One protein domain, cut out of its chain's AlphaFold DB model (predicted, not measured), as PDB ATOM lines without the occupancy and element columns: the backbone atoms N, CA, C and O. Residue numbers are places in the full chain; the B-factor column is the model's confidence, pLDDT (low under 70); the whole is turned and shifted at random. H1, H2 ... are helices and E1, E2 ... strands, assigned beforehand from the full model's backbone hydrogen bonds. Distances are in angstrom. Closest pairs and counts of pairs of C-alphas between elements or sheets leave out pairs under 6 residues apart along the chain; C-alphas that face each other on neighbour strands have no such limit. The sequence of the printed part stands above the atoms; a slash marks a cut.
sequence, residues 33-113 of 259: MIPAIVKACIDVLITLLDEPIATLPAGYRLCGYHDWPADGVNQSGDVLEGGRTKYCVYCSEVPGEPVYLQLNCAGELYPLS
ATOM      1  N   MET A  33     165.590 116.512 183.719       35.28
ATOM      2  CA  MET A  33     164.450 117.407 183.423       35.28
ATOM      3  C   MET A  33     163.501 116.819 182.376       35.28
ATOM      4  O   MET A  33     162.285 116.892 182.560       35.28
ATOM      5  N   ILE A  34     164.046 116.158 181.349       38.03
ATOM      6  CA  ILE A  34     163.264 115.523 180.275       38.03
ATOM      7  C   ILE A  34     162.197 114.562 180.842       38.03
ATOM      8  O   ILE A  34     161.034 114.684 180.464       38.03
ATOM      9  N   PRO A  35     162.498 113.664 181.807       42.81
ATOM     10  CA  PRO A  35     161.491 112.741 182.339       42.81
ATOM     11  C   PRO A  35     160.341 113.435 183.082       42.81
ATOM     12  O   PRO A  35     159.205 112.970 183.028       42.81
ATOM     13  N   ALA A  36     160.614 114.543 183.778       41.72
ATOM     14  CA  ALA A  36     159.598 115.282 184.527       41.72
ATOM     15  C   ALA A  36     158.679 116.092 183.601       41.72
ATOM     16  O   ALA A  36     157.469 116.126 183.819       41.72
ATOM     17  N   ILE A  37     159.248 116.697 182.553       39.72
ATOM     18  CA  ILE A  37     158.503 117.432 181.525       39.72
ATOM     19  C   ILE A  37     157.639 116.461 180.720       39.72
ATOM     20  O   ILE A  37     156.434 116.668 180.611       39.72
ATOM     21  N   VAL A  38     158.214 115.347 180.254       43.03
ATOM     22  CA  VAL A  38     157.482 114.291 179.538       43.03
ATOM     23  C   VAL A  38     156.321 113.762 180.382       43.03
ATOM     24  O   VAL A  38     155.207 113.676 179.882       43.03
ATOM     25  N   LYS A  39     156.531 113.505 181.680       46.38
ATOM     26  CA  LYS A  39     155.460 113.075 182.595       46.38
ATOM     27  C   LYS A  39     154.333 114.096 182.745       46.38
ATOM     28  O   LYS A  39     153.169 113.722 182.650       46.38
ATOM     29  N   ALA A  40     154.661 115.372 182.933       46.00
ATOM     30  CA  ALA A  40     153.653 116.427 183.011       46.00
ATOM     31  C   ALA A  40     152.851 116.555 181.702       46.00
ATOM     32  O   ALA A  40     151.646 116.789 181.735       46.00
ATOM     33  N   CYS A  41     153.499 116.343 180.557       45.72
ATOM     34  CA  CYS A  41     152.864 116.369 179.242       45.72
ATOM     35  C   CYS A  41     151.966 115.155 178.987       45.72
ATOM     36  O   CYS A  41     150.872 115.317 178.456       45.72
ATOM     37  N   ILE A  42     152.379 113.962 179.427       50.09
ATOM     38  CA  ILE A  42     151.548 112.750 179.412       50.09
ATOM     39  C   ILE A  42     150.255 112.990 180.201       50.09
ATOM     40  O   ILE A  42     149.168 112.711 179.701       50.09
ATOM     41  N   ASP A  43     150.361 113.556 181.406       49.41
ATOM     42  CA  ASP A  43     149.198 113.827 182.252       49.41
ATOM     43  C   ASP A  43     148.235 114.840 181.604       49.41
ATOM     44  O   ASP A  43     147.023 114.676 181.715       49.41
ATOM     45  N   VAL A  44     148.745 115.848 180.882       45.84
ATOM     46  CA  VAL A  44     147.920 116.814 180.128       45.84
ATOM     47  C   VAL A  44     147.236 116.153 178.927       45.84
ATOM     48  O   VAL A  44     146.032 116.321 178.746       45.84
ATOM     49  N   LEU A  45     147.955 115.350 178.139       49.59
ATOM     50  CA  LEU A  45     147.402 114.693 176.945       49.59
ATOM     51  C   LEU A  45     146.294 113.688 177.278       49.59
ATOM     52  O   LEU A  45     145.333 113.556 176.524       49.59
ATOM     53  N   ILE A  46     146.387 113.044 178.444       49.28
ATOM     54  CA  ILE A  46     145.380 112.105 178.949       49.28
ATOM     55  C   ILE A  46     144.099 112.827 179.425       49.28
ATOM     56  O   ILE A  46     143.064 112.188 179.547       49.28
ATOM     57  N   THR A  47     144.096 114.143 179.686       49.50
ATOM     58  CA  THR A  47     142.962 114.818 180.370       49.50
ATOM     59  C   THR A  47     141.726 115.167 179.527       49.50
ATOM     60  O   THR A  47     140.775 115.724 180.068       49.50
ATOM     61  N   LEU A  48     141.652 114.777 178.252       48.88
ATOM     62  CA  LEU A  48     140.473 114.994 177.389       48.88
ATOM     63  C   LEU A  48     139.341 113.954 177.581       48.88
ATOM     64  O   LEU A  48     138.556 113.688 176.676       48.88
ATOM     65  N   LEU A  49     139.275 113.342 178.765       50.78
ATOM     66  CA  LEU A  49     138.485 112.149 179.080       50.78
ATOM     67  C   LEU A  49     137.109 112.467 179.678       50.78
ATOM     68  O   LEU A  49     136.850 112.111 180.824       50.78
ATOM     69  N   ASP A  50     136.210 113.071 178.910       55.84
ATOM     70  CA  ASP A  50     134.790 113.048 179.267       55.84
ATOM     71  C   ASP A  50     133.920 112.667 178.055       55.84
ATOM     72  O   ASP A  50     134.284 112.894 176.899       55.84
ATOM     73  N   GLU A  51     132.771 112.043 178.329       63.47
ATOM     74  CA  GLU A  51     131.822 111.579 177.312       63.47
ATOM     75  C   GLU A  51     131.328 112.758 176.450       63.47
ATOM     76  O   GLU A  51     130.953 113.802 177.006       63.47
ATOM     77  N   PRO A  52     131.315 112.626 175.107       74.38
ATOM     78  CA  PRO A  52     130.759 113.662 174.257       74.38
ATOM     79  C   PRO A  52     129.297 113.921 174.590       74.38
ATOM     80  O   PRO A  52     128.512 113.005 174.840       74.38
ATOM     81  N   ILE A  53     128.897 115.183 174.494       78.44
ATOM     82  CA  ILE A  53     127.495 115.573 174.562       78.44
ATOM     83  C   ILE A  53     127.013 116.056 173.197       78.44
ATOM     84  O   ILE A  53     127.722 116.728 172.446       78.44
ATOM     85  N   ALA A  54     125.758 115.750 172.886       82.38
ATOM     86  CA  ALA A  54     125.151 116.124 171.613       82.38
ATOM     87  C   ALA A  54     124.710 117.596 171.557       82.38
ATOM     88  O   ALA A  54     124.448 118.133 170.483       82.38
ATOM     89  N   THR A  55     124.528 118.255 172.705       85.44
ATOM     90  CA  THR A  55     123.990 119.620 172.755       85.44
ATOM     91  C   THR A  55     124.623 120.406 173.883       85.44
ATOM     92  O   THR A  55     124.734 119.917 175.003       85.44
ATOM     93  N   LEU A  56     125.007 121.641 173.573       84.50
ATOM     94  CA  LEU A  56     125.635 122.542 174.521       84.50
ATOM     95  C   LEU A  56     124.660 122.885 175.666       84.50
ATOM     96  O   LEU A  56     123.508 123.235 175.383       84.50
ATOM     97  N   PRO A  57     125.086 122.819 176.941       84.94
ATOM     98  CA  PRO A  57     124.234 123.190 178.061       84.94
ATOM     99  C   PRO A  57     123.830 124.668 178.004       84.94
ATOM    100  O   PRO A  57     124.524 125.515 177.435       84.94
ATOM    101  N   ALA A  58     122.700 124.998 178.628       85.62
ATOM    102  CA  ALA A  58     122.254 126.383 178.718       85.62
ATOM    103  C   ALA A  58     123.287 127.255 179.458       85.62
ATOM    104  O   ALA A  58     123.877 126.828 180.445       85.62
ATOM    105  N   GLY A  59     123.477 128.493 178.992       82.50
ATOM    106  CA  GLY A  59     124.422 129.448 179.589       82.50
ATOM    107  C   GLY A  59     125.835 129.412 179.000       82.50
ATOM    108  O   GLY A  59     126.640 130.287 179.309       82.50
ATOM    109  N   TYR A  60     126.121 128.463 178.109       86.50
ATOM    110  CA  TYR A  60     127.376 128.416 177.372       86.50
ATOM    111  C   TYR A  60     127.311 129.194 176.057       86.50
ATOM    112  O   TYR A  60     126.293 129.196 175.360       86.50
ATOM    113  N   ARG A  61     128.430 129.816 175.680       83.25
ATOM    114  CA  ARG A  61     128.595 130.523 174.403       83.25
ATOM    115  C   ARG A  61     129.953 130.246 173.778       83.25
ATOM    116  O   ARG A  61     130.898 129.913 174.487       83.25
ATOM    117  N   LEU A  62     130.047 130.437 172.461       81.06
ATOM    118  CA  LEU A  62     131.328 130.429 171.757       81.06
ATOM    119  C   LEU A  62     132.215 131.544 172.331       81.06
ATOM    120  O   LEU A  62     131.832 132.713 172.300       81.06
ATOM    121  N   CYS A  63     133.374 131.171 172.862       73.56
ATOM    122  CA  CYS A  63     134.331 132.073 173.512       73.56
ATOM    123  C   CYS A  63     135.672 132.156 172.768       73.56
ATOM    124  O   CYS A  63     136.451 133.073 173.022       73.56
ATOM    125  N   GLY A  64     135.936 131.238 171.831       71.44
ATOM    126  CA  GLY A  64     137.157 131.240 171.033       71.44
ATOM    127  C   GLY A  64     137.119 130.243 169.880       71.44
ATOM    128  O   GLY A  64     136.291 129.329 169.844       71.44
ATOM    129  N   TYR A  65     138.032 130.438 168.934       78.31
ATOM    130  CA  TYR A  65     138.321 129.490 167.865       78.31
ATOM    131  C   TYR A  65     139.831 129.359 167.681       78.31
ATOM    132  O   TYR A  65     140.577 130.306 167.922       78.31
ATOM    133  N   HIS A  66     140.264 128.191 167.223       77.50
ATOM    134  CA  HIS A  66     141.627 127.956 166.767       77.50
ATOM    135  C   HIS A  66     141.572 127.226 165.431       77.50
ATOM    136  O   HIS A  66     140.865 126.231 165.300       77.50
ATOM    137  N   ASP A  67     142.291 127.727 164.435       80.81
ATOM    138  CA  ASP A  67     142.408 127.070 163.139       80.81
ATOM    139  C   ASP A  67     143.758 126.360 163.081       80.81
ATOM    140  O   ASP A  67     144.803 127.001 163.161       80.81
ATOM    141  N   TRP A  68     143.729 125.045 162.892       81.56
ATOM    142  CA  TRP A  68     144.902 124.261 162.545       81.56
ATOM    143  C   TRP A  68     144.885 123.996 161.040       81.56
ATOM    144  O   TRP A  68     144.102 123.167 160.560       81.56
ATOM    145  N   PRO A  69     145.703 124.713 160.253       79.94
ATOM    146  CA  PRO A  69     146.023 124.254 158.918       79.94
ATOM    147  C   PRO A  69     146.902 123.019 159.111       79.94
ATOM    148  O   PRO A  69     148.085 123.160 159.379       79.94
ATOM    149  N   ALA A  70     146.326 121.813 159.074       78.06
ATOM    150  CA  ALA A  70     147.125 120.593 159.057       78.06
ATOM    151  C   ALA A  70     147.755 120.483 157.662       78.06
ATOM    152  O   ALA A  70     147.266 119.773 156.785       78.06
ATOM    153  N   ASP A  71     148.756 121.321 157.422       77.25
ATOM    154  CA  ASP A  71     149.563 121.370 156.221       77.25
ATOM    155  C   ASP A  71     150.889 120.640 156.448       77.25
ATOM    156  O   ASP A  71     151.349 120.435 157.570       77.25
ATOM    157  N   GLY A  72     151.475 120.156 155.356       75.62
ATOM    158  CA  GLY A  72     152.678 119.343 155.418       75.62
ATOM    159  C   GLY A  72     153.009 118.691 154.085       75.62
ATOM    160  O   GLY A  72     152.350 118.925 153.066       75.62
ATOM    161  N   VAL A  73     154.054 117.873 154.114       74.69
ATOM    162  CA  VAL A  73     154.524 117.084 152.976       74.69
ATOM    163  C   VAL A  73     154.741 115.655 153.472       74.69
ATOM    164  O   VAL A  73     155.328 115.460 154.542       74.69
ATOM    165  N   ASN A  74     154.247 114.663 152.732       72.69
ATOM    166  CA  ASN A  74     154.523 113.255 153.036       72.69
ATOM    167  C   ASN A  74     155.957 112.862 152.599       72.69
ATOM    168  O   ASN A  74     156.680 113.638 151.973       72.69
ATOM    169  N   GLN A  75     156.392 111.643 152.900       67.12
ATOM    170  CA  GLN A  75     157.710 111.105 152.539       67.12
ATOM    171  C   GLN A  75     157.922 110.988 151.035       67.12
ATOM    172  O   GLN A  75     159.058 111.068 150.566       67.12
ATOM    173  N   SER A  76     156.838 110.836 150.280       68.44
ATOM    174  CA  SER A  76     156.852 110.814 148.818       68.44
ATOM    175  C   SER A  76     157.038 112.209 148.204       68.44
ATOM    176  O   SER A  76     157.296 112.320 147.006       68.44
ATOM    177  N   GLY A  77     156.982 113.274 149.012       78.12
ATOM    178  CA  GLY A  77     157.113 114.658 148.562       78.12
ATOM    179  C   GLY A  77     155.798 115.297 148.109       78.12
ATOM    180  O   GLY A  77     155.823 116.407 147.573       78.12
ATOM    181  N   ASP A  78     154.663 114.631 148.318       81.69
ATOM    182  CA  ASP A  78     153.340 115.149 147.986       81.69
ATOM    183  C   ASP A  78     152.874 116.157 149.037       81.69
ATOM    184  O   ASP A  78     153.011 115.949 150.248       81.69
ATOM    185  N   VAL A  79     152.282 117.252 148.564       85.69
ATOM    186  CA  VAL A  79     151.677 118.270 149.426       85.69
ATOM    187  C   VAL A  79     150.344 117.752 149.952       85.69
ATOM    188  O   VAL A  79     149.490 117.329 149.174       85.69
ATOM    189  N   LEU A  80     150.154 117.829 151.268       83.75
ATOM    190  CA  LEU A  80     148.905 117.441 151.915       83.75
ATOM    191  C   LEU A  80     147.829 118.507 151.674       83.75
ATOM    192  O   LEU A  80     147.945 119.652 152.115       83.75
ATOM    193  N   GLU A  81     146.763 118.137 150.964       81.19
ATOM    194  CA  GLU A  81     145.698 119.057 150.563       81.19
ATOM    195  C   GLU A  81     144.448 118.925 151.448       81.19
ATOM    196  O   GLU A  81     143.918 117.835 151.675       81.19
ATOM    197  N   GLY A  82     143.910 120.067 151.889       76.19
ATOM    198  CA  GLY A  82     142.571 120.153 152.484       76.19
ATOM    199  C   GLY A  82     142.470 119.894 153.992       76.19
ATOM    200  O   GLY A  82     141.364 119.931 154.519       76.19
ATOM    201  N   GLY A  83     143.583 119.705 154.706       77.88
ATOM    202  CA  GLY A  83     143.618 119.376 156.142       77.88
ATOM    203  C   GLY A  83     143.265 120.497 157.129       77.88
ATOM    204  O   GLY A  83     143.746 120.499 158.257       77.88
ATOM    205  N   ARG A  84     142.466 121.497 156.747       84.31
ATOM    206  CA  ARG A  84     142.153 122.612 157.657       84.31
ATOM    207  C   ARG A  84     141.100 122.189 158.676       84.31
ATOM    208  O   ARG A  84     139.957 121.941 158.305       84.31
ATOM    209  N   THR A  85     141.482 122.186 159.948       83.75
ATOM    210  CA  THR A  85     140.619 121.825 161.074       83.75
ATOM    211  C   THR A  85     140.394 123.035 161.970       83.75
ATOM    212  O   THR A  85     141.343 123.735 162.314       83.75
ATOM    213  N   LYS A  86     139.146 123.294 162.364       85.88
ATOM    214  CA  LYS A  86     138.799 124.384 163.286       85.88
ATOM    215  C   LYS A  86     138.366 123.829 164.636       85.88
ATOM    216  O   LYS A  86     137.451 123.023 164.688       85.88
ATOM    217  N   TYR A  87     138.941 124.296 165.729       80.94
ATOM    218  CA  TYR A  87     138.485 123.984 167.083       80.94
ATOM    219  C   TYR A  87     137.632 125.129 167.600       80.94
ATOM    220  O   TYR A  87     138.055 126.284 167.567       80.94
ATOM    221  N   CYS A  88     136.434 124.812 168.073       81.50
ATOM    222  CA  CYS A  88     135.469 125.792 168.558       81.50
ATOM    223  C   CYS A  88     135.276 125.582 170.052       81.50
ATOM    224  O   CYS A  88     134.961 124.476 170.489       81.50
ATOM    225  N   VAL A  89     135.524 126.638 170.824       79.50
ATOM    226  CA  VAL A  89     135.558 126.584 172.285       79.50
ATOM    227  C   VAL A  89     134.312 127.241 172.845       79.50
ATOM    228  O   VAL A  89     134.007 128.388 172.506       79.50
ATOM    229  N   TYR A  90     133.620 126.538 173.732       80.56
ATOM    230  CA  TYR A  90     132.417 127.018 174.392       80.56
ATOM    231  C   TYR A  90     132.625 127.111 175.899       80.56
ATOM    232  O   TYR A  90     133.066 126.161 176.543       80.56
ATOM    233  N   CYS A  91     132.252 128.256 176.462       76.88
ATOM    234  CA  CYS A  91     132.481 128.595 177.861       76.88
ATOM    235  C   CYS A  91     131.195 129.055 178.538       76.88
ATOM    236  O   CYS A  91     130.367 129.719 177.910       76.88
ATOM    237  N   SER A  92     131.087 128.772 179.834       79.50
ATOM    238  CA  SER A  92     130.081 129.356 180.722       79.50
ATOM    239  C   SER A  92     130.608 130.641 181.363       79.50
ATOM    240  O   SER A  92     131.810 130.806 181.560       79.50
ATOM    241  N   GLU A  93     129.710 131.565 181.702       74.94
ATOM    242  CA  GLU A  93     130.022 132.714 182.570       74.94
ATOM    243  C   GLU A  93     130.166 132.310 184.052       74.94
ATOM    244  O   GLU A  93     130.641 133.100 184.867       74.94
ATOM    245  N   VAL A  94     129.768 131.085 184.413       74.00
ATOM    246  CA  VAL A  94     129.852 130.567 185.783       74.00
ATOM    247  C   VAL A  94     131.271 130.046 186.061       74.00
ATOM    248  O   VAL A  94     131.740 129.144 185.363       74.00
ATOM    249  N   PRO A  95     131.973 130.568 187.086       65.50
ATOM    250  CA  PRO A  95     133.322 130.119 187.418       65.50
ATOM    251  C   PRO A  95     133.375 128.637 187.810       65.50
ATOM    252  O   PRO A  95     132.622 128.193 188.674       65.50
ATOM    253  N   GLY A  96     134.331 127.901 187.241       65.19
ATOM    254  CA  GLY A  96     134.591 126.496 187.574       65.19
ATOM    255  C   GLY A  96     133.790 125.474 186.766       65.19
ATOM    256  O   GLY A  96     134.029 124.281 186.928       65.19
ATOM    257  N   GLU A  97     132.891 125.926 185.893       72.62
ATOM    258  CA  GLU A  97     132.248 125.072 184.894       72.62
ATOM    259  C   GLU A  97     133.269 124.571 183.847       72.62
ATOM    260  O   GLU A  97     134.218 125.298 183.524       72.62
ATOM    261  N   PRO A  98     133.096 123.352 183.298       70.62
ATOM    262  CA  PRO A  98     133.986 122.813 182.273       70.62
ATOM    263  C   PRO A  98     133.902 123.640 180.990       70.62
ATOM    264  O   PRO A  98     132.879 124.262 180.709       70.62
ATOM    265  N   VAL A  99     134.962 123.620 180.186       75.56
ATOM    266  CA  VAL A  99     134.962 124.178 178.824       75.56
ATOM    267  C   VAL A  99     134.549 123.072 177.856       75.56
ATOM    268  O   VAL A  99     134.901 121.925 178.084       75.56
ATOM    269  N   TYR A 100     133.837 123.380 176.773       78.00
ATOM    270  CA  TYR A 100     133.556 122.396 175.721       78.00
ATOM    271  C   TYR A 100     134.329 122.709 174.445       78.00
ATOM    272  O   TYR A 100     134.417 123.866 174.034       78.00
ATOM    273  N   LEU A 101     134.844 121.668 173.794       77.44
ATOM    274  CA  LEU A 101     135.446 121.734 172.468       77.44
ATOM    275  C   LEU A 101     134.558 121.063 171.431       77.44
ATOM    276  O   LEU A 101     133.949 120.029 171.687       77.44
ATOM    277  N   GLN A 102     134.552 121.617 170.226       82.38
ATOM    278  CA  GLN A 102     133.934 121.002 169.060       82.38
ATOM    279  C   GLN A 102     134.879 121.082 167.869       82.38
ATOM    280  O   GLN A 102     135.471 122.134 167.605       82.38
ATOM    281  N   LEU A 103     134.993 119.983 167.129       82.19
ATOM    282  CA  LEU A 103     135.776 119.935 165.903       82.19
ATOM    283  C   LEU A 103     134.955 120.488 164.737       82.19
ATOM    284  O   LEU A 103     133.779 120.181 164.574       82.19
ATOM    285  N   ASN A 104     135.563 121.341 163.927       86.12
ATOM    286  CA  ASN A 104     134.961 122.048 162.798       86.12
ATOM    287  C   ASN A 104     133.649 122.793 163.121       86.12
ATOM    288  O   ASN A 104     132.842 123.034 162.225       86.12
ATOM    289  N   CYS A 105     133.437 123.179 164.388       85.88
ATOM    290  CA  CYS A 105     132.181 123.749 164.902       85.88
ATOM    291  C   CYS A 105     130.936 122.899 164.556       85.88
ATOM    292  O   CYS A 105     129.850 123.444 164.340       85.88
ATOM    293  N   ALA A 106     131.086 121.577 164.438       85.12
ATOM    294  CA  ALA A 106     129.997 120.672 164.101       85.12
ATOM    295  C   ALA A 106     130.104 119.340 164.857       85.12
ATOM    296  O   ALA A 106     131.184 118.912 165.250       85.12
ATOM    297  N   GLY A 107     128.967 118.662 165.031       84.31
ATOM    298  CA  GLY A 107     128.916 117.354 165.685       84.31
ATOM    299  C   GLY A 107     128.944 117.437 167.210       84.31
ATOM    300  O   GLY A 107     128.309 118.309 167.804       84.31
ATOM    301  N   GLU A 108     129.639 116.497 167.837       82.88
ATOM    302  CA  GLU A 108     129.674 116.330 169.289       82.88
ATOM    303  C   GLU A 108     130.545 117.373 170.000       82.88
ATOM    304  O   GLU A 108     131.510 117.899 169.445       82.88
ATOM    305  N   LEU A 109     130.189 117.660 171.251       79.94
ATOM    306  CA  LEU A 109     130.906 118.564 172.142       79.94
ATOM    307  C   LEU A 109     131.639 117.754 173.204       79.94
ATOM    308  O   LEU A 109     131.017 116.996 173.943       79.94
ATOM    309  N   TYR A 110     132.941 117.966 173.318       75.75
ATOM    310  CA  TYR A 110     133.801 117.240 174.242       75.75
ATOM    311  C   TYR A 110     134.129 118.122 175.446       75.75
ATOM    312  O   TYR A 110     134.641 119.231 175.250       75.75
ATOM    313  N   PRO A 111     133.824 117.690 176.681       70.75
ATOM    314  CA  PRO A 111     134.177 118.451 177.868       70.75
ATOM    315  C   PRO A 111     135.692 118.406 178.081       70.75
ATOM    316  O   PRO A 111     136.317 117.351 178.130       70.75
ATOM    317  N   LEU A 112     136.287 119.577 178.241       64.56
ATOM    318  CA  LEU A 112     137.624 119.758 178.767       64.56
ATOM    319  C   LEU A 112     137.530 119.921 180.280       64.56
ATOM    320  O   LEU A 112     137.316 121.020 180.804       64.56
ATOM    321  N   SER A 113     137.775 118.826 180.988       50.41
ATOM    322  CA  SER A 113     138.181 118.879 182.384       50.41
ATOM    323  C   SER A 113     139.633 119.355 182.448       50.41
ATOM    324  O   SER A 113     140.555 118.549 182.558       50.41
TER     325      SER A 113
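This is residues 33 to 113 of the 259 residues of an uncharacterized protein of Planctomycetes bacterium (UniProt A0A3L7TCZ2). What shape is this? Helix H1 sticks out as an arm from a strongly twisted antiparallel sheet, E1 E2 E3 E4, with a long loop, residues 70 to 83, beyond one end of E1 and E2. How is it built? The 81 printed residues, under half in named elements, run H1 E1 E2 E3 E4: mixed class, loose, radius of gyration of the C-alphas 16.3 A, spans 48 by 37 by 20 A.

Is H1, residues 33 to 45, on the sheet? No; 0 pairs of C-alphas lie within 10 A. Its O i to N i+4 pairs are all within hydrogen-bond range. How do the strands pair? E1, residues 60 to 69, E2, 84 to 92, E3, 99 to 103, and E4, 110 to 112, form a meander, each the antiparallel neighbour of the one before. Within hydrogen-bond range are N 66 and O 87, 2.9 A, N 90 and O 100, 2.8 A, and N 101 and O 110, 2.8 A.

Where does H1 begin? C-alpha 33 is at (164.450, 117.407, 183.423); H1 measures 18.4 A. Where does E4 end? C-alpha 112 is at (137.624, 119.758, 178.767); E1 measures 26.6 A, E2 26.9 A.

Which links are long? H1 to E1 and E1 to E2; the printed part has no cut. Where is pLDDT under 70? Residues 33 to 51, 75 to 76, 95 to 96 and 112 to 113.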